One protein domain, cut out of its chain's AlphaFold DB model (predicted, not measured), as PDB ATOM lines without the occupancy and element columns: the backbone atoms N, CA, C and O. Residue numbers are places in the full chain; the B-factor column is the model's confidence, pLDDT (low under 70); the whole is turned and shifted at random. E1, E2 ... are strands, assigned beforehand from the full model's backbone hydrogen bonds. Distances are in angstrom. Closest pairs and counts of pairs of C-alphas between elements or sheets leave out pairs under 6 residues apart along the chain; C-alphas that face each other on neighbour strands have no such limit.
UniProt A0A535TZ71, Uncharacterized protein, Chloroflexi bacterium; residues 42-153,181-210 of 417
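AT A GLANCE: This is residues 42 to 153 and 181 to 210 of the 417 residues of an uncharacterized protein of Chloroflexi bacterium (UniProt A0A535TZ71). Two layers of strands are partly face to face, with their strands crossed: five strands, E1, E2, E3, E4 and E10, make one layer, and E5, E6, E7, E8 and E9 make the other. The layers join where E8 meets E10, and the long strands E1, E2, E3 and E10 run on past the crossing layer and make the longest axis. The printed part has 142 residues, with no named helix and ten named strands, E1 to E10 in order along the chain, in one branched, twisted sheet whose neighbour pairs are antiparallel. The class is all strand. The whole is compact, with a radius of gyration of the C-alphas of 16.0 A, and flat, spanning 56 by 40 by 21 A.

HOW THE PARTS SIT: E1, residues 42 to 52, and E2, residues 59 to 73, form a hairpin at 176 degrees, with N 45 and O 66 2.8 A apart. E3, residues 79 to 91, forms a hairpin with E2, N 67 to O 83 being 2.8 A, and E4, residues 97 to 103, forms one with E3, N 88 to O 100 being 2.8 A. E1 to E4 are a meander, each strand the antiparallel neighbour of the one before. E5, residues 110 to 113, E6, residues 117 to 124, and E7, residues 143 to 153, are a second meander, with N 111 to O 119 at 2.9 A and N 120 to O 147 at 2.8 A. The closest C-alphas of E1 and E6, those of Ala 47 and Ala 118, are 7.0 A apart; E3 and E6 are apart. E8, residues 181 to 188, has E7 on one side, N 148 to O 185 being 2.9 A, and on the other side E9, residues 195 to 197, and E10, residues 200 to 210. N 186 to O 196 is 2.9 A, and N 182 to O 201 is 2.9 A. E9 runs on into E10 at 77 degrees, and E10 is the antiparallel neighbour of E1, with N 44 to O 206 at 2.8 A.

IN THESE COORDINATES: E1 begins at C-alpha 42, (-36.899, 24.088, -3.816), and is 32.4 A long. E2 is 42.7 A long, E3 39.0 A, E7 32.5 A and E10 32.0 A. E7 begins at C-alpha 143, (-52.954, 45.843, -18.155). E10 ends at C-alpha 210, (-34.809, 16.468, -1.639).

THE WHOLE: The C-alphas of Ala 55 and Val 75, the two farthest apart, are 57.1 A apart. Residues 154 to 180 are cut out, and C-alphas 153 and 181 are 7.3 A apart across the cut. The link from E6 to E7, residues 125 to 142, is long. The mean pLDDT of the printed part is 87.0; residues 55 to 56, 93 to 96 and 136 are under 70.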
ATOM      1  N   ILE A  42     -35.848  23.324  -3.159       88.62
ATOM      2  CA  ILE A  42     -36.899  24.088  -3.816       88.62
ATOM      3  C   ILE A  42     -37.544  24.940  -2.739       88.62
ATOM      4  O   ILE A  42     -38.044  24.417  -1.747       88.62
ATOM      5  N   THR A  43     -37.521  26.249  -2.923       90.25
ATOM      6  CA  THR A  43     -38.236  27.179  -2.057       90.25
ATOM      7  C   THR A  43     -39.257  27.903  -2.907       90.25
ATOM      8  O   THR A  43     -38.887  28.626  -3.828       90.25
ATOM      9  N   THR A  44     -40.527  27.727  -2.576       89.19
ATOM     10  CA  THR A  44     -41.646  28.413  -3.210       89.19
ATOM     11  C   THR A  44     -42.280  29.360  -2.211       89.19
ATOM     12  O   THR A  44     -42.553  28.990  -1.070       89.19
ATOM     13  N   ARG A  45     -42.529  30.588  -2.640       90.06
ATOM     14  CA  ARG A  45     -43.304  31.577  -1.902       90.06
ATOM     15  C   ARG A  45     -44.514  31.948  -2.733       90.06
ATOM     16  O   ARG A  45     -44.370  32.138  -3.934       90.06
ATOM     17  N   SER A  46     -45.673  32.049  -2.104       90.75
ATOM     18  CA  SER A  46     -46.904  32.372  -2.809       90.75
ATOM     19  C   SER A  46     -47.675  33.495  -2.138       90.75
ATOM     20  O   SER A  46     -47.586  33.701  -0.924       90.75
ATOM     21  N   ALA A  47     -48.422  34.227  -2.953       91.75
ATOM     22  CA  ALA A  47     -49.408  35.189  -2.503       91.75
ATOM     23  C   ALA A  47     -50.649  35.061  -3.381       91.75
ATOM     24  O   ALA A  47     -50.543  35.038  -4.606       91.75
ATOM     25  N   ASP A  48     -51.810  34.982  -2.747       91.38
ATOM     26  CA  ASP A  48     -53.082  34.762  -3.424       91.38
ATOM     27  C   ASP A  48     -54.048  35.880  -3.071       91.38
ATOM     28  O   ASP A  48     -54.136  36.274  -1.907       91.38
ATOM     29  N   TYR A  49     -54.746  36.392  -4.074       92.31
ATOM     30  CA  TYR A  49     -55.776  37.415  -3.972       92.31
ATOM     31  C   TYR A  49     -57.018  36.933  -4.700       92.31
ATOM     32  O   TYR A  49     -56.932  36.468  -5.838       92.31
ATOM     33  N   PHE A  50     -58.174  37.099  -4.074       90.56
ATOM     34  CA  PHE A  50     -59.446  36.812  -4.712       90.56
ATOM     35  C   PHE A  50     -60.522  37.811  -4.296       90.56
ATOM     36  O   PHE A  50     -60.675  38.157  -3.122       90.56
ATOM     37  N   VAL A  51     -61.311  38.224  -5.280       88.19
ATOM     38  CA  VAL A  51     -62.550  38.978  -5.101       88.19
ATOM     39  C   VAL A  51     -63.590  38.465  -6.090       88.19
ATOM     40  O   VAL A  51     -63.295  38.266  -7.273       88.19
ATOM     41  N   CYS A  52     -64.823  38.289  -5.630       83.75
ATOM     42  CA  CYS A  52     -65.967  38.034  -6.491       83.75
ATOM     43  C   CYS A  52     -67.060  39.083  -6.309       83.75
ATOM     44  O   CYS A  52     -67.150  39.778  -5.304       83.75
ATOM     45  N   CYS A  53     -67.965  39.110  -7.285       77.88
ATOM     46  CA  CYS A  53     -69.375  39.367  -7.038       77.88
ATOM     47  C   CYS A  53     -69.688  40.806  -6.585       77.88
ATOM     48  O   CYS A  53     -70.708  41.059  -5.940       77.88
ATOM     49  N   THR A  54     -68.836  41.764  -6.955       70.88
ATOM     50  CA  THR A  54     -69.055  43.189  -6.682       70.88
ATOM     51  C   THR A  54     -69.785  43.861  -7.846       70.88
ATOM     52  O   THR A  54     -69.889  43.320  -8.946       70.88
ATOM     53  N   ALA A  55     -70.284  45.083  -7.632       67.94
ATOM     54  CA  ALA A  55     -70.940  45.853  -8.692       67.94
ATOM     55  C   ALA A  55     -70.007  46.180  -9.881       67.94
ATOM     56  O   ALA A  55     -70.490  46.469 -10.973       67.94
ATOM     57  N   THR A  56     -68.687  46.147  -9.668       66.19
ATOM     58  CA  THR A  56     -67.656  46.534 -10.644       66.19
ATOM     59  C   THR A  56     -66.801  45.365 -11.143       66.19
ATOM     60  O   THR A  56     -66.199  45.486 -12.203       66.19
ATOM     61  N   VAL A  57     -66.751  44.243 -10.418       71.00
ATOM     62  CA  VAL A  57     -65.928  43.064 -10.741       71.00
ATOM     63  C   VAL A  57     -66.748  41.801 -10.507       71.00
ATOM     64  O   VAL A  57     -67.192  41.564  -9.381       71.00
ATOM     65  N   SER A  58     -66.932  40.981 -11.549       77.62
ATOM     66  CA  SER A  58     -67.601  39.683 -11.407       77.62
ATOM     67  C   SER A  58     -66.685  38.663 -10.743       77.62
ATOM     68  O   SER A  58     -67.111  38.040  -9.775       77.62
ATOM     69  N   ASN A  59     -65.426  38.555 -11.177       86.12
ATOM     70  CA  ASN A  59     -64.358  37.919 -10.405       86.12
ATOM     71  C   ASN A  59     -62.971  38.412 -10.840       86.12
ATOM     72  O   ASN A  59     -62.722  38.670 -12.019       86.12
ATOM     73  N   LEU A  60     -62.051  38.488  -9.884       87.44
ATOM     74  CA  LEU A  60     -60.623  38.647 -10.127       87.44
ATOM     75  C   LEU A  60     -59.874  37.748  -9.142       87.44
ATOM     76  O   LEU A  60     -60.004  37.915  -7.930       87.44
ATOM     77  N   SER A  61     -59.096  36.813  -9.678       90.75
ATOM     78  CA  SER A  61     -58.133  36.005  -8.938       90.75
ATOM     79  C   SER A  61     -56.736  36.355  -9.412       90.75
ATOM     80  O   SER A  61     -56.498  36.475 -10.616       90.75
ATOM     81  N   VAL A  62     -55.818  36.512  -8.470       91.69
ATOM     82  CA  VAL A  62     -54.393  36.674  -8.747       91.69
ATOM     83  C   VAL A  62     -53.629  35.713  -7.855       91.69
ATOM     84  O   VAL A  62     -53.743  35.789  -6.633       91.69
ATOM     85  N   THR A  63     -52.819  34.858  -8.460       91.88
ATOM     86  CA  THR A  63     -51.898  33.966  -7.758       91.88
ATOM     87  C   THR A  63     -50.485  34.280  -8.213       91.88
ATOM     88  O   THR A  63     -50.173  34.233  -9.400       91.88
ATOM     89  N   VAL A  64     -49.620  34.615  -7.262       92.50
ATOM     90  CA  VAL A  64     -48.197  34.853  -7.509       92.50
ATOM     91  C   VAL A  64     -47.400  33.731  -6.878       92.50
ATOM     92  O   VAL A  64     -47.596  33.434  -5.701       92.50
ATOM     93  N   THR A  65     -46.484  33.137  -7.637       90.62
ATOM     94  CA  THR A  65     -45.596  32.070  -7.170       90.62
ATOM     95  C   THR A  65     -44.151  32.427  -7.498       90.62
ATOM     96  O   THR A  65     -43.781  32.483  -8.661       90.62
ATOM     97  N   ASP A  66     -43.321  32.665  -6.484       89.94
ATOM     98  CA  ASP A  66     -41.871  32.862  -6.625       89.94
ATOM     99  C   ASP A  66     -41.145  31.592  -6.188       89.94
ATOM    100  O   ASP A  66     -41.112  31.255  -4.999       89.94
ATOM    101  N   THR A  67     -40.572  30.881  -7.153       89.25
ATOM    102  CA  THR A  67     -39.893  29.607  -6.937       89.25
ATOM    103  C   THR A  67     -38.410  29.746  -7.223       89.25
ATOM    104  O   THR A  67     -37.985  30.105  -8.316       89.25
ATOM    105  N   THR A  68     -37.596  29.389  -6.234       89.50
ATOM    106  CA  THR A  68     -36.158  29.180  -6.396       89.50
ATOM    107  C   THR A  68     -35.865  27.689  -6.337       89.50
ATOM    108  O   THR A  68     -36.220  27.030  -5.363       89.50
ATOM    109  N   THR A  69     -35.179  27.164  -7.350       89.62
ATOM    110  CA  THR A  69     -34.728  25.770  -7.389       89.62
ATOM    111  C   THR A  69     -33.212  25.723  -7.451       89.62
ATOM    112  O   THR A  69     -32.598  26.232  -8.384       89.62
ATOM    113  N   VAL A  70     -32.597  25.068  -6.472       90.94
ATOM    114  CA  VAL A  70     -31.183  24.693  -6.481       90.94
ATOM    115  C   VAL A  70     -31.106  23.200  -6.760       90.94
ATOM    116  O   VAL A  70     -31.456  22.385  -5.907       90.94
ATOM    117  N   ALA A  71     -30.627  22.830  -7.943       89.75
ATOM    118  CA  ALA A  71     -30.429  21.445  -8.338       89.75
ATOM    119  C   ALA A  71     -28.945  21.078  -8.254       89.75
ATOM    120  O   ALA A  71     -28.092  21.741  -8.843       89.75
ATOM    121  N   LYS A  72     -28.631  20.004  -7.529       91.88
ATOM    122  CA  LYS A  72     -27.285  19.424  -7.435       91.88
ATOM    123  C   LYS A  72     -27.362  17.935  -7.781       91.88
ATOM    124  O   LYS A  72     -27.313  17.101  -6.869       91.88
ATOM    125  N   PRO A  73     -27.536  17.590  -9.070       89.06
ATOM    126  CA  PRO A  73     -27.550  16.196  -9.488       89.06
ATOM    127  C   PRO A  73     -26.206  15.535  -9.153       89.06
ATOM    128  O   PRO A  73     -25.158  16.182  -9.151       89.06
ATOM    129  N   ALA A  74     -26.227  14.235  -8.879       89.19
ATOM    130  CA  ALA A  74     -25.031  13.440  -8.616       89.19
ATOM    131  C   ALA A  74     -24.089  13.410  -9.830       89.19
ATOM    132  O   ALA A  74     -22.875  13.297  -9.677       89.19
ATOM    133  N   VAL A  75     -24.658  13.529 -11.034       85.25
ATOM    134  CA  VAL A  75     -23.933  13.626 -12.302       85.25
ATOM    135  C   VAL A  75     -24.400  14.878 -13.039       85.25
ATOM    136  O   VAL A  75     -25.586  15.028 -13.318       85.25
ATOM    137  N   GLY A  76     -23.458  15.755 -13.383       84.94
ATOM    138  CA  GLY A  76     -23.726  17.001 -14.103       84.94
ATOM    139  C   GLY A  76     -23.490  18.257 -13.258       84.94
ATOM    140  O   GLY A  76     -23.064  18.171 -12.104       84.94
ATOM    141  N   PRO A  77     -23.698  19.445 -13.847       88.19
ATOM    142  CA  PRO A  77     -23.492  20.703 -13.149       88.19
ATOM    143  C   PRO A  77     -24.594  20.952 -12.118       88.19
ATOM    144  O   PRO A  77     -25.743  20.551 -12.294       88.19
ATOM    145  N   SER A  78     -24.245  21.678 -11.057       91.62
ATOM    146  CA  SER A  78     -25.252  22.293 -10.195       91.62
ATOM    147  C   SER A  78     -25.846  23.517 -10.884       91.62
ATOM    148  O   SER A  78     -25.113  24.296 -11.494       91.62
ATOM    149  N   THR A  79     -27.152  23.712 -10.751       91.31
ATOM    150  CA  THR A  79     -27.864  24.868 -11.301       91.31
ATOM    151  C   THR A  79     -28.703  25.530 -10.219       91.31
ATOM    152  O   THR A  79     -29.201  24.870  -9.308       91.31
ATOM    153  N   THR A  80     -28.872  26.842 -10.337       92.31
ATOM    154  CA  THR A  80     -29.835  27.602  -9.541       92.31
ATOM    155  C   THR A  80     -30.711  28.380 -10.502       92.31
ATOM    156  O   THR A  80     -30.194  29.142 -11.316       92.31
ATOM    157  N   THR A  81     -32.019  28.189 -10.407       89.88
ATOM    158  CA  THR A  81     -33.021  28.959 -11.145       89.88
ATOM    159  C   THR A  81     -33.927  29.680 -10.161       89.88
ATOM    160  O   THR A  81     -34.131  29.220  -9.035       89.88
ATOM    161  N   ARG A  82     -34.442  30.834 -10.575       90.00
ATOM    162  CA  ARG A  82     -35.494  31.555  -9.870       90.00
ATOM    163  C   ARG A  82     -36.462  32.102 -10.901       90.00
ATOM    164  O   ARG A  82     -36.017  32.705 -11.871       90.00
ATOM    165  N   GLU A  83     -37.742  31.884 -10.667       88.62
ATOM    166  CA  GLU A  83     -38.828  32.290 -11.549       88.62
ATOM    167  C   GLU A  83     -39.983  32.809 -10.694       88.62
ATOM    168  O   GLU A  83     -40.212  32.312  -9.590       88.62
ATOM    169  N   THR A  84     -40.660  33.852 -11.167       91.88
ATOM    170  CA  THR A  84     -41.846  34.401 -10.512       91.88
ATOM    171  C   THR A  84     -42.989  34.396 -11.506       91.88
ATOM    172  O   THR A  84     -43.000  35.199 -12.438       91.88
ATOM    173  N   ASP A  85     -43.946  33.512 -11.269       91.06
ATOM    174  CA  ASP A  85     -45.131  33.339 -12.091       91.06
ATOM    175  C   ASP A  85     -46.282  34.153 -11.518       91.06
ATOM    176  O   ASP A  85     -46.532  34.143 -10.309       91.06
ATOM    177  N   VAL A  86     -46.993  34.851 -12.397       92.19
ATOM    178  CA  VAL A  86     -48.200  35.605 -12.074       92.19
ATOM    179  C   VAL A  86     -49.341  35.033 -12.898       92.19
ATOM    180  O   VAL A  86     -49.382  35.185 -14.119       92.19
ATOM    181  N   GLU A  87     -50.271  34.375 -12.216       91.38
ATOM    182  CA  GLU A  87     -51.520  33.884 -12.779       91.38
ATOM    183  C   GLU A  87     -52.651  34.858 -12.443       91.38
ATOM    184  O   GLU A  87     -52.827  35.259 -11.292       91.38
ATOM    185  N   VAL A  88     -53.399  35.263 -13.466       90.06
ATOM    186  CA  VAL A  88     -54.541  36.168 -13.364       90.06
ATOM    187  C   VAL A  88     -55.723  35.540 -14.076       90.06
ATOM    188  O   VAL A  88     -55.678  35.334 -15.288       90.06
ATOM    189  N   ASP A  89     -56.800  35.320 -13.331       88.56
ATOM    190  CA  ASP A  89     -58.090  34.884 -13.854       88.56
ATOM    191  C   ASP A  89     -59.126  35.959 -13.584       88.56
ATOM    192  O   ASP A  89     -59.291  36.419 -12.450       88.56
ATOM    193  N   THR A  90     -59.863  36.365 -14.611       86.62
ATOM    194  CA  THR A  90     -60.869  37.400 -14.418       86.62
ATOM    195  C   THR A  90     -62.026  37.304 -15.394       86.62
ATOM    196  O   THR A  90     -61.851  36.939 -16.555       86.62
ATOM    197  N   CYS A  91     -63.210  37.666 -14.906       80.31
ATOM    198  CA  CYS A  91     -64.353  38.021 -15.725       80.31
ATOM    199  C   CYS A  91     -64.937  39.346 -15.239       80.31
ATOM    200  O   CYS A  91     -65.110  39.578 -14.035       80.31
ATOM    201  N   ASP A  92     -65.291  40.199 -16.192       71.56
ATOM    202  CA  ASP A  92     -66.063  41.404 -15.928       71.56
ATOM    203  C   ASP A  92     -67.579  41.159 -16.061       71.56
ATOM    204  O   ASP A  92     -68.045  40.132 -16.563       71.56
ATOM    205  N   SER A  93     -68.367  42.140 -15.620       64.56
ATOM    206  CA  SER A  93     -69.831  42.108 -15.704       64.56
ATOM    207  C   SER A  93     -70.376  42.253 -17.133       64.56
ATOM    208  O   SER A  93     -71.581  42.097 -17.340       64.56
ATOM    209  N   ASN A  94     -69.507  42.500 -18.120       65.44
ATOM    210  CA  ASN A  94     -69.823  42.547 -19.548       65.44
ATOM    211  C   ASN A  94     -69.398  41.264 -20.294       65.44
ATOM    212  O   ASN A  94     -69.460  41.242 -21.525       65.44
ATOM    213  N   PHE A  95     -69.027  40.197 -19.573       61.50
ATOM    214  CA  PHE A  95     -68.593  38.894 -20.100       61.50
ATOM    215  C   PHE A  95     -67.244  38.885 -20.845       61.50
ATOM    216  O   PHE A  95     -66.978  37.974 -21.632       61.50
ATOM    217  N   VAL A  96     -66.351  39.840 -20.577       65.19
ATOM    218  CA  VAL A  96     -64.933  39.715 -20.935       65.19
ATOM    219  C   VAL A  96     -64.268  38.830 -19.888       65.19
ATOM    220  O   VAL A  96     -63.873  39.294 -18.822       65.19
ATOM    221  N   CYS A  97     -64.193  37.537 -20.193       79.69
ATOM    222  CA  CYS A  97     -63.462  36.550 -19.408       79.69
ATOM    223  C   CYS A  97     -62.112  36.255 -20.055       79.69
ATOM    224  O   CYS A  97     -62.032  36.038 -21.267       79.69
ATOM    225  N   GLY A  98     -61.071  36.167 -19.243       84.31
ATOM    226  CA  GLY A  98     -59.765  35.731 -19.703       84.31
ATOM    227  C   GLY A  98     -58.898  35.225 -18.566       84.31
ATOM    228  O   GLY A  98     -59.145  35.505 -17.391       84.31
ATOM    229  N   SER A  99     -57.879  34.476 -18.957       85.12
ATOM    230  CA  SER A  99     -56.852  33.960 -18.068       85.12
ATOM    231  C   SER A  99     -55.481  34.203 -18.686       85.12
ATOM    232  O   SER A  99     -55.284  34.099 -19.904       85.12
ATOM    233  N   ALA A 100     -54.516  34.565 -17.852       87.38
ATOM    234  CA  ALA A 100     -53.128  34.682 -18.262       87.38
ATOM    235  C   ALA A 100     -52.215  34.176 -17.154       87.38
ATOM    236  O   ALA A 100     -52.393  34.524 -15.993       87.38
ATOM    237  N   CYS A 101     -51.200  33.410 -17.544       90.06
ATOM    238  CA  CYS A 101     -50.037  33.146 -16.713       90.06
ATOM    239  C   CYS A 101     -48.817  33.717 -17.428       90.06
ATOM    240  O   CYS A 101     -48.565  33.383 -18.592       90.06
ATOM    241  N   PHE A 102     -48.077  34.587 -16.752       91.19
ATOM    242  CA  PHE A 102     -46.863  35.187 -17.288       91.19
ATOM    243  C   PHE A 102     -45.761  35.261 -16.236       91.19
ATOM    244  O   PHE A 102     -46.020  35.364 -15.039       91.19
ATOM    245  N   ILE A 103     -44.522  35.243 -16.714       91.19
ATOM    246  CA  ILE A 103     -43.335  35.386 -15.878       91.19
ATOM    247  C   ILE A 103     -43.085  36.876 -15.653       91.19
ATOM    248  O   ILE A 103     -43.039  37.660 -16.607       91.19
ATOM    249  N   ALA A 104     -42.929  37.276 -14.392       90.25
ATOM    250  CA  ALA A 104     -42.637  38.655 -14.026       90.25
ATOM    251  C   ALA A 104     -41.318  39.126 -14.665       90.25
ATOM    252  O   ALA A 104     -40.317  38.407 -14.677       90.25
ATOM    253  N   ALA A 105     -41.308  40.351 -15.198       82.38
ATOM    254  CA  ALA A 105     -40.199  40.860 -16.001       82.38
ATOM    255  C   ALA A 105     -38.950  41.154 -15.157       82.38
ATOM    256  O   ALA A 105     -37.823  41.066 -15.652       82.38
ATOM    257  N   GLY A 106     -39.140  41.514 -13.886       81.38
ATOM    258  CA  GLY A 106     -38.057  41.815 -12.964       81.38
ATOM    259  C   GLY A 106     -38.241  41.197 -11.576       81.38
ATOM    260  O   GLY A 106     -39.358  41.050 -11.088       81.38
ATOM    261  N   PRO A 107     -37.138  40.921 -10.854       75.62
ATOM    262  CA  PRO A 107     -37.190  40.426  -9.477       75.62
ATOM    263  C   PRO A 107     -37.737  41.453  -8.471       75.62
ATOM    264  O   PRO A 107     -37.929  41.115  -7.306       75.62
ATOM    265  N   SER A 108     -37.926  42.711  -8.885       86.44
ATOM    266  CA  SER A 108     -38.568  43.774  -8.104       86.44
ATOM    267  C   SER A 108     -40.088  43.799  -8.241       86.44
ATOM    268  O   SER A 108     -40.742  44.460  -7.438       86.44
ATOM    269  N   ASP A 109     -40.636  43.117  -9.249       90.25
ATOM    270  CA  ASP A 109     -42.069  43.142  -9.547       90.25
ATOM    271  C   ASP A 109     -42.861  42.428  -8.454       90.25
ATOM    272  O   ASP A 109     -44.003  42.779  -8.190       90.25
ATOM    273  N   PHE A 110     -42.240  41.467  -7.769       94.00
ATOM    274  CA  PHE A 110     -42.800  40.818  -6.598       94.00
ATOM    275  C   PHE A 110     -41.812  40.838  -5.438       94.00
ATOM    276  O   PHE A 110     -40.663  40.409  -5.548       94.00
ATOM    277  N   THR A 111     -42.275  41.317  -4.287       93.75
ATOM    278  CA  THR A 111     -41.513  41.293  -3.039       93.75
ATOM    279  C   THR A 111     -42.356  40.667  -1.944       93.75
ATOM    280  O   THR A 111     -43.534  40.977  -1.796       93.75
ATOM    281  N   ILE A 112     -41.748  39.785  -1.154       91.62
ATOM    282  CA  ILE A 112     -42.421  39.100  -0.052       91.62
ATOM    283  C   ILE A 112     -41.505  39.032   1.170       91.62
ATOM    284  O   ILE A 112     -40.351  38.596   1.090       91.62
ATOM    285  N   SER A 113     -42.028  39.469   2.315       90.75
ATOM    286  CA  SER A 113     -41.322  39.521   3.599       90.75
ATOM    287  C   SER A 113     -41.817  38.410   4.524       90.75
ATOM    288  O   SER A 113     -42.525  38.645   5.498       90.75
ATOM    289  N   GLY A 114     -41.461  37.164   4.206       87.62
ATOM    290  CA  GLY A 114     -41.984  36.003   4.930       87.62
ATOM    291  C   GLY A 114     -43.502  35.904   4.770       87.62
ATOM    292  O   GLY A 114     -43.997  35.961   3.653       87.62
ATOM    293  N   LEU A 115     -44.230  35.774   5.880       88.81
ATOM    294  CA  LEU A 115     -45.698  35.707   5.885       88.81
ATOM    295  C   LEU A 115     -46.360  36.983   6.424       88.81
ATOM    296  O   LEU A 115     -47.548  36.969   6.728       88.81
ATOM    297  N   SER A 116     -45.605  38.073   6.604       92.00
ATOM    298  CA  SER A 116     -46.152  39.323   7.148       92.00
ATOM    299  C   SER A 116     -46.692  40.253   6.069       92.00
ATOM    300  O   SER A 116     -47.689  40.928   6.306       92.00
ATOM    301  N   SER A 117     -46.064  40.303   4.894       94.25
ATOM    302  CA  SER A 117     -46.539  41.114   3.775       94.25
ATOM    303  C   SER A 117     -45.957  40.676   2.435       94.25
ATOM    304  O   SER A 117     -44.861  40.110   2.370       94.25
ATOM    305  N   ALA A 118     -46.680  40.999   1.364       96.19
ATOM    306  CA  ALA A 118     -46.193  40.913  -0.007       96.19
ATOM    307  C   ALA A 118     -46.704  42.090  -0.848       96.19
ATOM    308  O   ALA A 118     -47.727  42.700  -0.531       96.19
ATOM    309  N   LEU A 119     -45.988  42.394  -1.925       96.69
ATOM    310  CA  LEU A 119     -46.363  43.391  -2.917       96.69
ATOM    311  C   LEU A 119     -46.043  42.850  -4.308       96.69
ATOM    312  O   LEU A 119     -44.901  42.470  -4.568       96.69
ATOM    313  N   LEU A 120     -47.039  42.873  -5.186       96.88
ATOM    314  CA  LEU A 120     -46.901  42.706  -6.625       96.88
ATOM    315  C   LEU A 120     -47.093  44.077  -7.280       96.88
ATOM    316  O   LEU A 120     -48.073  44.758  -6.992       96.88
ATOM    317  N   ASN A 121     -46.189  44.459  -8.170       95.62
ATOM    318  CA  ASN A 121     -46.311  45.596  -9.071       95.62
ATOM    319  C   ASN A 121     -45.787  45.161 -10.438       95.62
ATOM    320  O   ASN A 121     -44.580  45.041 -10.639       95.62
ATOM    321  N   THR A 122     -46.700  44.888 -11.361       95.00
ATOM    322  CA  THR A 122     -46.357  44.331 -12.665       95.00
ATOM    323  C   THR A 122     -47.254  44.885 -13.769       95.00
ATOM    324  O   THR A 122     -48.283  45.525 -13.521       95.00
ATOM    325  N   ALA A 123     -46.854  44.641 -15.010       92.81
ATOM    326  CA  ALA A 123     -47.643  44.926 -16.192       92.81
ATOM    327  C   ALA A 123     -47.646  43.702 -17.106       92.81
ATOM    328  O   ALA A 123     -46.625  43.042 -17.294       92.81
ATOM    329  N   PHE A 124     -48.808  43.435 -17.680       91.38
ATOM    330  CA  PHE A 124     -49.023  42.384 -18.650       91.38
ATOM    331  C   PHE A 124     -49.253  43.002 -20.028       91.38
ATOM    332  O   PHE A 124     -50.056  43.926 -20.178       91.38
ATOM    333  N   ASP A 125     -48.581  42.464 -21.038       91.44
ATOM    334  CA  ASP A 125     -48.824  42.753 -22.444       91.44
ATOM    335  C   ASP A 125     -48.853  41.422 -23.212       91.44
ATOM    336  O   ASP A 125     -47.823  40.748 -23.296       91.44
ATOM    337  N   PRO A 126     -49.994  41.031 -23.810       87.81
ATOM    338  CA  PRO A 126     -50.120  39.750 -24.503       87.81
ATOM    339  C   PRO A 126     -49.154  39.595 -25.687       87.81
ATOM    340  O   PRO A 126     -48.934  38.473 -26.141       87.81
ATOM    341  N   ALA A 127     -48.587  40.690 -26.207       88.19
ATOM    342  CA  ALA A 127     -47.622  40.652 -27.299       88.19
ATOM    343  C   ALA A 127     -46.166  40.466 -26.836       88.19
ATOM    344  O   ALA A 127     -45.341  40.024 -27.638       88.19
ATOM    345  N   THR A 128     -45.827  40.831 -25.594       89.75
ATOM    346  CA  THR A 128     -44.422  40.905 -25.144       89.75
ATOM    347  C   THR A 128     -44.129  40.183 -23.833       89.75
ATOM    348  O   THR A 128     -42.984  39.783 -23.619       89.75
ATOM    349  N   SER A 129     -45.125  39.964 -22.972       90.44
ATOM    350  CA  SER A 129     -44.962  39.193 -21.740       90.44
ATOM    351  C   SER A 129     -44.623  37.734 -22.050       90.44
ATOM    352  O   SER A 129     -45.239  37.102 -22.909       90.44
ATOM    353  N   GLN A 130     -43.651  37.184 -21.321       90.69
ATOM    354  CA  GLN A 130     -43.284  35.779 -21.442       90.69
ATOM    355  C   GLN A 130     -44.368  34.908 -20.782       90.69
ATOM    356  O   GLN A 130     -44.608  35.077 -19.586       90.69
ATOM    357  N   PRO A 131     -45.025  33.990 -21.514       88.44
ATOM    358  CA  PRO A 131     -46.022  33.101 -20.929       88.44
ATOM    359  C   PRO A 131     -45.365  32.056 -20.020       88.44
ATOM    360  O   PRO A 131     -44.236  31.628 -20.279       88.44
ATOM    361  N   CYS A 132     -46.096  31.602 -19.002       86.88
ATOM    362  CA  CYS A 132     -45.682  30.441 -18.216       86.88
ATOM    363  C   CYS A 132     -45.643  29.171 -19.094       86.88
ATOM    364  O   CYS A 132     -46.434  29.050 -20.041       86.88
ATOM    365  N   PRO A 133     -44.779  28.188 -18.783       77.50
ATOM    366  CA  PRO A 133     -44.765  26.902 -19.477       77.50
ATOM    367  C   PRO A 133     -46.145  26.224 -19.465       77.50
ATOM    368  O   PRO A 133     -46.821  26.193 -18.440       77.50
ATOM    369  N   ASP A 134     -46.567  25.689 -20.614       70.00
ATOM    370  CA  ASP A 134     -47.812  24.921 -20.798       70.00
ATOM    371  C   ASP A 134     -49.130  25.634 -20.412       70.00
ATOM    372  O   ASP A 134     -50.195  25.012 -20.421       70.00
ATOM    373  N   ARG A 135     -49.101  26.946 -20.134       70.94
ATOM    374  CA  ARG A 135     -50.288  27.766 -19.849       70.94
ATOM    375  C   ARG A 135     -50.424  28.899 -20.867       70.94
ATOM    376  O   ARG A 135     -49.816  29.956 -20.698       70.94
ATOM    377  N   PRO A 136     -51.198  28.704 -21.949       64.12
ATOM    378  CA  PRO A 136     -51.364  29.734 -22.962       64.12
ATOM    379  C   PRO A 136     -52.152  30.927 -22.410       64.12
ATOM    380  O   PRO A 136     -53.163  30.767 -21.730       64.12
ATOM    381  N   ILE A 137     -51.706  32.127 -22.766       74.38
ATOM    382  CA  ILE A 137     -52.427  33.381 -22.539       74.38
ATOM    383  C   ILE A 137     -53.707  33.383 -23.384       74.38
ATOM    384  O   ILE A 137     -53.643  33.139 -24.592       74.38
ATOM    385  N   SER A 138     -54.857  33.721 -22.793       73.38
ATOM    386  CA  SER A 138     -56.115  33.820 -23.535       73.38
ATOM    387  C   SER A 138     -57.019  34.951 -23.043       73.38
ATOM    388  O   SER A 138     -57.397  35.019 -21.877       73.38
ATOM    389  N   GLY A 139     -57.453  35.803 -23.976       74.62
ATOM    390  CA  GLY A 139     -58.612  36.684 -23.787       74.62
ATOM    391  C   GLY A 139     -58.389  37.967 -22.980       74.62
ATOM    392  O   GLY A 139     -59.330  38.748 -22.867       74.62
ATOM    393  N   LEU A 140     -57.181  38.230 -22.464       84.06
ATOM    394  CA  LEU A 140     -56.883  39.450 -21.699       84.06
ATOM    395  C   LEU A 140     -56.148  40.515 -22.538       84.06
ATOM    396  O   LEU A 140     -55.172  40.186 -23.220       84.06
ATOM    397  N   PRO A 141     -56.579  41.796 -22.497       88.56
ATOM    398  CA  PRO A 141     -55.819  42.906 -23.072       88.56
ATOM    399  C   PRO A 141     -54.599  43.241 -22.201       88.56
ATOM    400  O   PRO A 141     -54.445  42.705 -21.108       88.56
ATOM    401  N   ALA A 142     -53.741  44.160 -22.652       91.38
ATOM    402  CA  ALA A 142     -52.656  44.670 -21.813       91.38
ATOM    403  C   ALA A 142     -53.200  45.394 -20.565       91.38
ATOM    404  O   ALA A 142     -54.183  46.138 -20.651       91.38
ATOM    405  N   PHE A 143     -52.554  45.209 -19.412       91.25
ATOM    406  CA  PHE A 143     -52.954  45.843 -18.155       91.25
ATOM    407  C   PHE A 143     -51.791  46.070 -17.188       91.25
ATOM    408  O   PHE A 143     -50.755  45.420 -17.260       91.25
ATOM    409  N   THR A 144     -51.989  46.974 -16.232       94.06
ATOM    410  CA  THR A 144     -51.133  47.109 -15.043       94.06
ATOM    411  C   THR A 144     -51.826  46.491 -13.843       94.06
ATOM    412  O   THR A 144     -53.033  46.690 -13.693       94.06
ATOM    413  N   LEU A 145     -51.078  45.827 -12.968       93.81
ATOM    414  CA  LEU A 145     -51.599  45.181 -11.771       93.81
ATOM    415  C   LEU A 145     -50.692  45.468 -10.575       93.81
ATOM    416  O   LEU A 145     -49.502  45.163 -10.586       93.81
ATOM    417  N   ASN A 146     -51.287  46.031  -9.530       96.38
ATOM    418  CA  ASN A 146     -50.668  46.186  -8.225       96.38
ATOM    419  C   ASN A 146     -51.499  45.434  -7.200       96.38
ATOM    420  O   ASN A 146     -52.700  45.667  -7.124       96.38
ATOM    421  N   VAL A 147     -50.884  44.577  -6.399       96.50
ATOM    422  CA  VAL A 147     -51.579  43.870  -5.322       96.50
ATOM    423  C   VAL A 147     -50.727  43.930  -4.069       96.50
ATOM    424  O   VAL A 147     -49.520  43.706  -4.117       96.50
ATOM    425  N   SER A 148     -51.346  44.264  -2.944       96.62
ATOM    426  CA  SER A 148     -50.691  44.305  -1.641       96.62
ATOM    427  C   SER A 148     -51.358  43.325  -0.697       96.62
ATOM    428  O   SER A 148     -52.579  43.349  -0.574       96.62
ATOM    429  N   TRP A 149     -50.553  42.555   0.026       96.12
ATOM    430  CA  TRP A 149     -50.995  41.618   1.050       96.12
ATOM    431  C   TRP A 149     -50.382  41.981   2.396       96.12
ATOM    432  O   TRP A 149     -49.196  42.305   2.486       96.12
ATOM    433  N   SER A 150     -51.174  41.862   3.455       94.88
ATOM    434  CA  SER A 150     -50.735  41.945   4.845       94.88
ATOM    435  C   SER A 150     -51.218  40.708   5.587       94.88
ATOM    436  O   SER A 150     -52.418  40.482   5.716       94.88
ATOM    437  N   GLY A 151     -50.276  39.906   6.068       89.38
ATOM    438  CA  GLY A 151     -50.541  38.661   6.772       89.38
ATOM    439  C   GLY A 151     -51.296  38.865   8.083       89.38
ATOM    440  O   GLY A 151     -51.127  39.863   8.788       89.38
ATOM    441  N   ILE A 152     -52.118  37.879   8.417       86.31
ATOM    442  CA  ILE A 152     -52.967  37.813   9.599       86.31
ATOM    443  C   ILE A 152     -52.582  36.558  10.391       86.31
ATOM    444  O   ILE A 152     -52.382  35.483   9.834       86.31
ATOM    445  N   SER A 153     -52.488  36.698  11.712       77.50
ATOM    446  CA  SER A 153     -52.260  35.590  12.649       77.50
ATOM    447  C   SER A 153     -53.570  34.829  12.937       77.50
ATOM    448  O   SER A 153     -54.625  35.466  12.969       77.50
ATOM    449  N   ASN A 181     -53.423  33.572   6.477       85.31
ATOM    450  CA  ASN A 181     -54.410  34.409   5.803       85.31
ATOM    451  C   ASN A 181     -53.838  35.817   5.639       85.31
ATOM    452  O   ASN A 181     -52.971  36.231   6.409       85.31
ATOM    453  N   ALA A 182     -54.329  36.564   4.663       87.38
ATOM    454  CA  ALA A 182     -53.920  37.939   4.445       87.38
ATOM    455  C   ALA A 182     -55.134  38.840   4.225       87.38
ATOM    456  O   ALA A 182     -56.132  38.420   3.647       87.38
ATOM    457  N   THR A 183     -55.032  40.084   4.687       91.25
ATOM    458  CA  THR A 183     -55.832  41.183   4.146       91.25
ATOM    459  C   THR A 183     -55.136  41.700   2.905       91.25
ATOM    460  O   THR A 183     -53.920  41.913   2.933       91.25
ATOM    461  N   ASP A 184     -55.889  41.957   1.855       92.06
ATOM    462  CA  ASP A 184     -55.337  42.236   0.545       92.06
ATOM    463  C   ASP A 184     -56.155  43.265  -0.238       92.06
ATOM    464  O   ASP A 184     -57.335  43.517   0.016       92.06
ATOM    465  N   SER A 185     -55.496  43.926  -1.183       94.00
ATOM    466  CA  SER A 185     -56.145  44.857  -2.103       94.00
ATOM    467  C   SER A 185     -55.406  44.903  -3.425       94.00
ATOM    468  O   SER A 185     -54.173  44.903  -3.432       94.00
ATOM    469  N   ALA A 186     -56.155  45.010  -4.517       93.62
ATOM    470  CA  ALA A 186     -55.623  45.115  -5.864       93.62
ATOM    471  C   ALA A 186     -55.981  46.460  -6.507       93.62
ATOM    472  O   ALA A 186     -57.049  47.016  -6.276       93.62
ATOM    473  N   VAL A 187     -55.101  46.973  -7.357       93.38
ATOM    474  CA  VAL A 187     -55.358  48.081  -8.276       93.38
ATOM    475  C   VAL A 187     -54.989  47.587  -9.665       93.38
ATOM    476  O   VAL A 187     -53.837  47.231  -9.915       93.38
ATOM    477  N   THR A 188     -55.954  47.578 -10.580       90.94
ATOM    478  CA  THR A 188     -55.728  47.155 -11.965       90.94
ATOM    479  C   THR A 188     -56.325  48.141 -12.954       90.94
ATOM    480  O   THR A 188     -57.357  48.758 -12.695       90.94
ATOM    481  N   SER A 189     -55.681  48.304 -14.110       90.88
ATOM    482  CA  SER A 189     -56.237  49.107 -15.204       90.88
ATOM    483  C   SER A 189     -57.435  48.436 -15.886       90.88
ATOM    484  O   SER A 189     -58.166  49.121 -16.595       90.88
ATOM    485  N   LEU A 190     -57.664  47.135 -15.654       85.44
ATOM    486  CA  LEU A 190     -58.803  46.393 -16.216       85.44
ATOM    487  C   LEU A 190     -60.161  46.903 -15.709       85.44
ATOM    488  O   LEU A 190     -61.136  46.866 -16.451       85.44
ATOM    489  N   PHE A 191     -60.224  47.421 -14.477       82.31
ATOM    490  CA  PHE A 191     -61.480  47.811 -13.811       82.31
ATOM    491  C   PHE A 191     -61.567  49.298 -13.470       82.31
ATOM    492  O   PHE A 191     -62.354  49.705 -12.617       82.31
ATOM    493  N   GLY A 192     -60.751  50.122 -14.134       75.94
ATOM    494  CA  GLY A 192     -60.482  51.481 -13.682       75.94
ATOM    495  C   GLY A 192     -59.612  51.428 -12.428       75.94
ATOM    496  O   GLY A 192     -59.904  50.703 -11.486       75.94
ATOM    497  N   SER A 193     -58.501  52.160 -12.425       80.81
ATOM    498  CA  SER A 193     -57.397  52.042 -11.458       80.81
ATOM    499  C   SER A 193     -57.716  52.470 -10.007       80.81
ATOM    500  O   SER A 193     -56.870  53.043  -9.324       80.81
ATOM    501  N   SER A 194     -58.931  52.223  -9.521       85.19
ATOM    502  CA  SER A 194     -59.315  52.266  -8.113       85.19
ATOM    503  C   SER A 194     -58.865  51.009  -7.367       85.19
ATOM    504  O   SER A 194     -58.717  49.941  -7.955       85.19
ATOM    505  N   SER A 195     -58.676  51.144  -6.053       89.62
ATOM    506  CA  SER A 195     -58.391  50.009  -5.170       89.62
ATOM    507  C   SER A 195     -59.626  49.127  -4.983       89.62
ATOM    508  O   SER A 195     -60.721  49.629  -4.721       89.62
ATOM    509  N   ILE A 196     -59.421  47.820  -5.115       90.69
ATOM    510  CA  ILE A 196     -60.412  46.758  -4.991       90.69
ATOM    511  C   ILE A 196     -59.994  45.900  -3.787       90.69
ATOM    512  O   ILE A 196     -58.995  45.174  -3.879       90.69
ATOM    513  N   PRO A 197     -60.696  45.983  -2.644       91.12
ATOM    514  CA  PRO A 197     -60.393  45.132  -1.497       91.12
ATOM    515  C   PRO A 197     -60.635  43.660  -1.854       91.12
ATOM    516  O   PRO A 197     -61.596  43.349  -2.559       91.12
ATOM    517  N   GLY A 198     -59.755  42.775  -1.391       87.31
ATOM    518  CA  GLY A 198     -59.935  41.332  -1.528       87.31
ATOM    519  C   GLY A 198     -60.992  40.802  -0.559       87.31
ATOM    520  O   GLY A 198     -61.203  41.350   0.526       87.31
ATOM    521  N   GLU A 199     -61.676  39.734  -0.962       86.44
ATOM    522  CA  GLU A 199     -62.555  38.951  -0.083       86.44
ATOM    523  C   GLU A 199     -61.775  37.858   0.649       86.44
ATOM    524  O   GLU A 199     -62.107  37.497   1.781       86.44
ATOM    525  N   SER A 200     -60.725  37.341   0.011       83.94
ATOM    526  CA  SER A 200     -59.825  36.367   0.607       83.94
ATOM    527  C   SER A 200     -58.425  36.498   0.030       83.94
ATOM    528  O   SER A 200     -58.264  36.444  -1.190       83.94
ATOM    529  N   GLY A 201     -57.435  36.549   0.917       84.31
ATOM    530  CA  GLY A 201     -56.030  36.497   0.552       84.31
ATOM    531  C   GLY A 201     -55.239  35.493   1.384       84.31
ATOM    532  O   GLY A 201     -55.609  35.148   2.514       84.31
ATOM    533  N   ASN A 202     -54.118  35.031   0.836       87.06
ATOM    534  CA  ASN A 202     -53.184  34.143   1.525       87.06
ATOM    535  C   ASN A 202     -51.730  34.538   1.245       87.06
ATOM    536  O   ASN A 202     -51.409  35.047   0.174       87.06
ATOM    537  N   LEU A 203     -50.856  34.278   2.215       88.81
ATOM    538  CA  LEU A 203     -49.410  34.252   2.042       88.81
ATOM    539  C   LEU A 203     -48.910  32.852   2.380       88.81
ATOM    540  O   LEU A 203     -49.191  32.334   3.465       88.81
ATOM    541  N   GLY A 204     -48.136  32.267   1.474       88.62
ATOM    542  CA  GLY A 204     -47.622  30.912   1.584       88.62
ATOM    543  C   GLY A 204     -46.107  30.840   1.431       88.62
ATOM    544  O   GLY A 204     -45.469  31.628   0.733       88.62
ATOM    545  N   SER A 205     -45.518  29.845   2.081       88.19
ATOM    546  CA  SER A 205     -44.138  29.419   1.889       88.19
ATOM    547  C   SER A 205     -44.081  27.899   1.915       88.19
ATOM    548  O   SER A 205     -44.730  27.259   2.737       88.19
ATOM    549  N   ASN A 206     -43.268  27.328   1.038       87.56
ATOM    550  CA  ASN A 206     -42.978  25.907   0.956       87.56
ATOM    551  C   ASN A 206     -41.469  25.746   0.742       87.56
ATOM    552  O   ASN A 206     -40.928  26.216  -0.257       87.56
ATOM    553  N   ASP A 207     -40.781  25.131   1.699       89.12
ATOM    554  CA  ASP A 207     -39.366  24.773   1.604       89.12
ATOM    555  C   ASP A 207     -39.241  23.257   1.496       89.12
ATOM    556  O   ASP A 207     -39.596  22.538   2.429       89.12
ATOM    557  N   GLN A 208     -38.724  22.771   0.373       88.62
ATOM    558  CA  GLN A 208     -38.513  21.355   0.122       88.62
ATOM    559  C   GLN A 208     -37.040  21.045  -0.063       88.62
ATOM    560  O   GLN A 208     -36.360  21.624  -0.912       88.62
ATOM    561  N   ARG A 209     -36.559  20.053   0.673       91.69
ATOM    562  CA  ARG A 209     -35.205  19.521   0.551       91.69
ATOM    563  C   ARG A 209     -35.292  18.070   0.150       91.69
ATOM    564  O   ARG A 209     -35.814  17.253   0.901       91.69
ATOM    565  N   TRP A 210     -34.777  17.781  -1.030       90.31
ATOM    566  CA  TRP A 210     -34.809  16.468  -1.639       90.31
ATOM    567  C   TRP A 210     -33.425  15.845  -1.623       90.31
ATOM    568  O   TRP A 210     -32.431  16.488  -1.971       90.31
TER     569      TRP A 210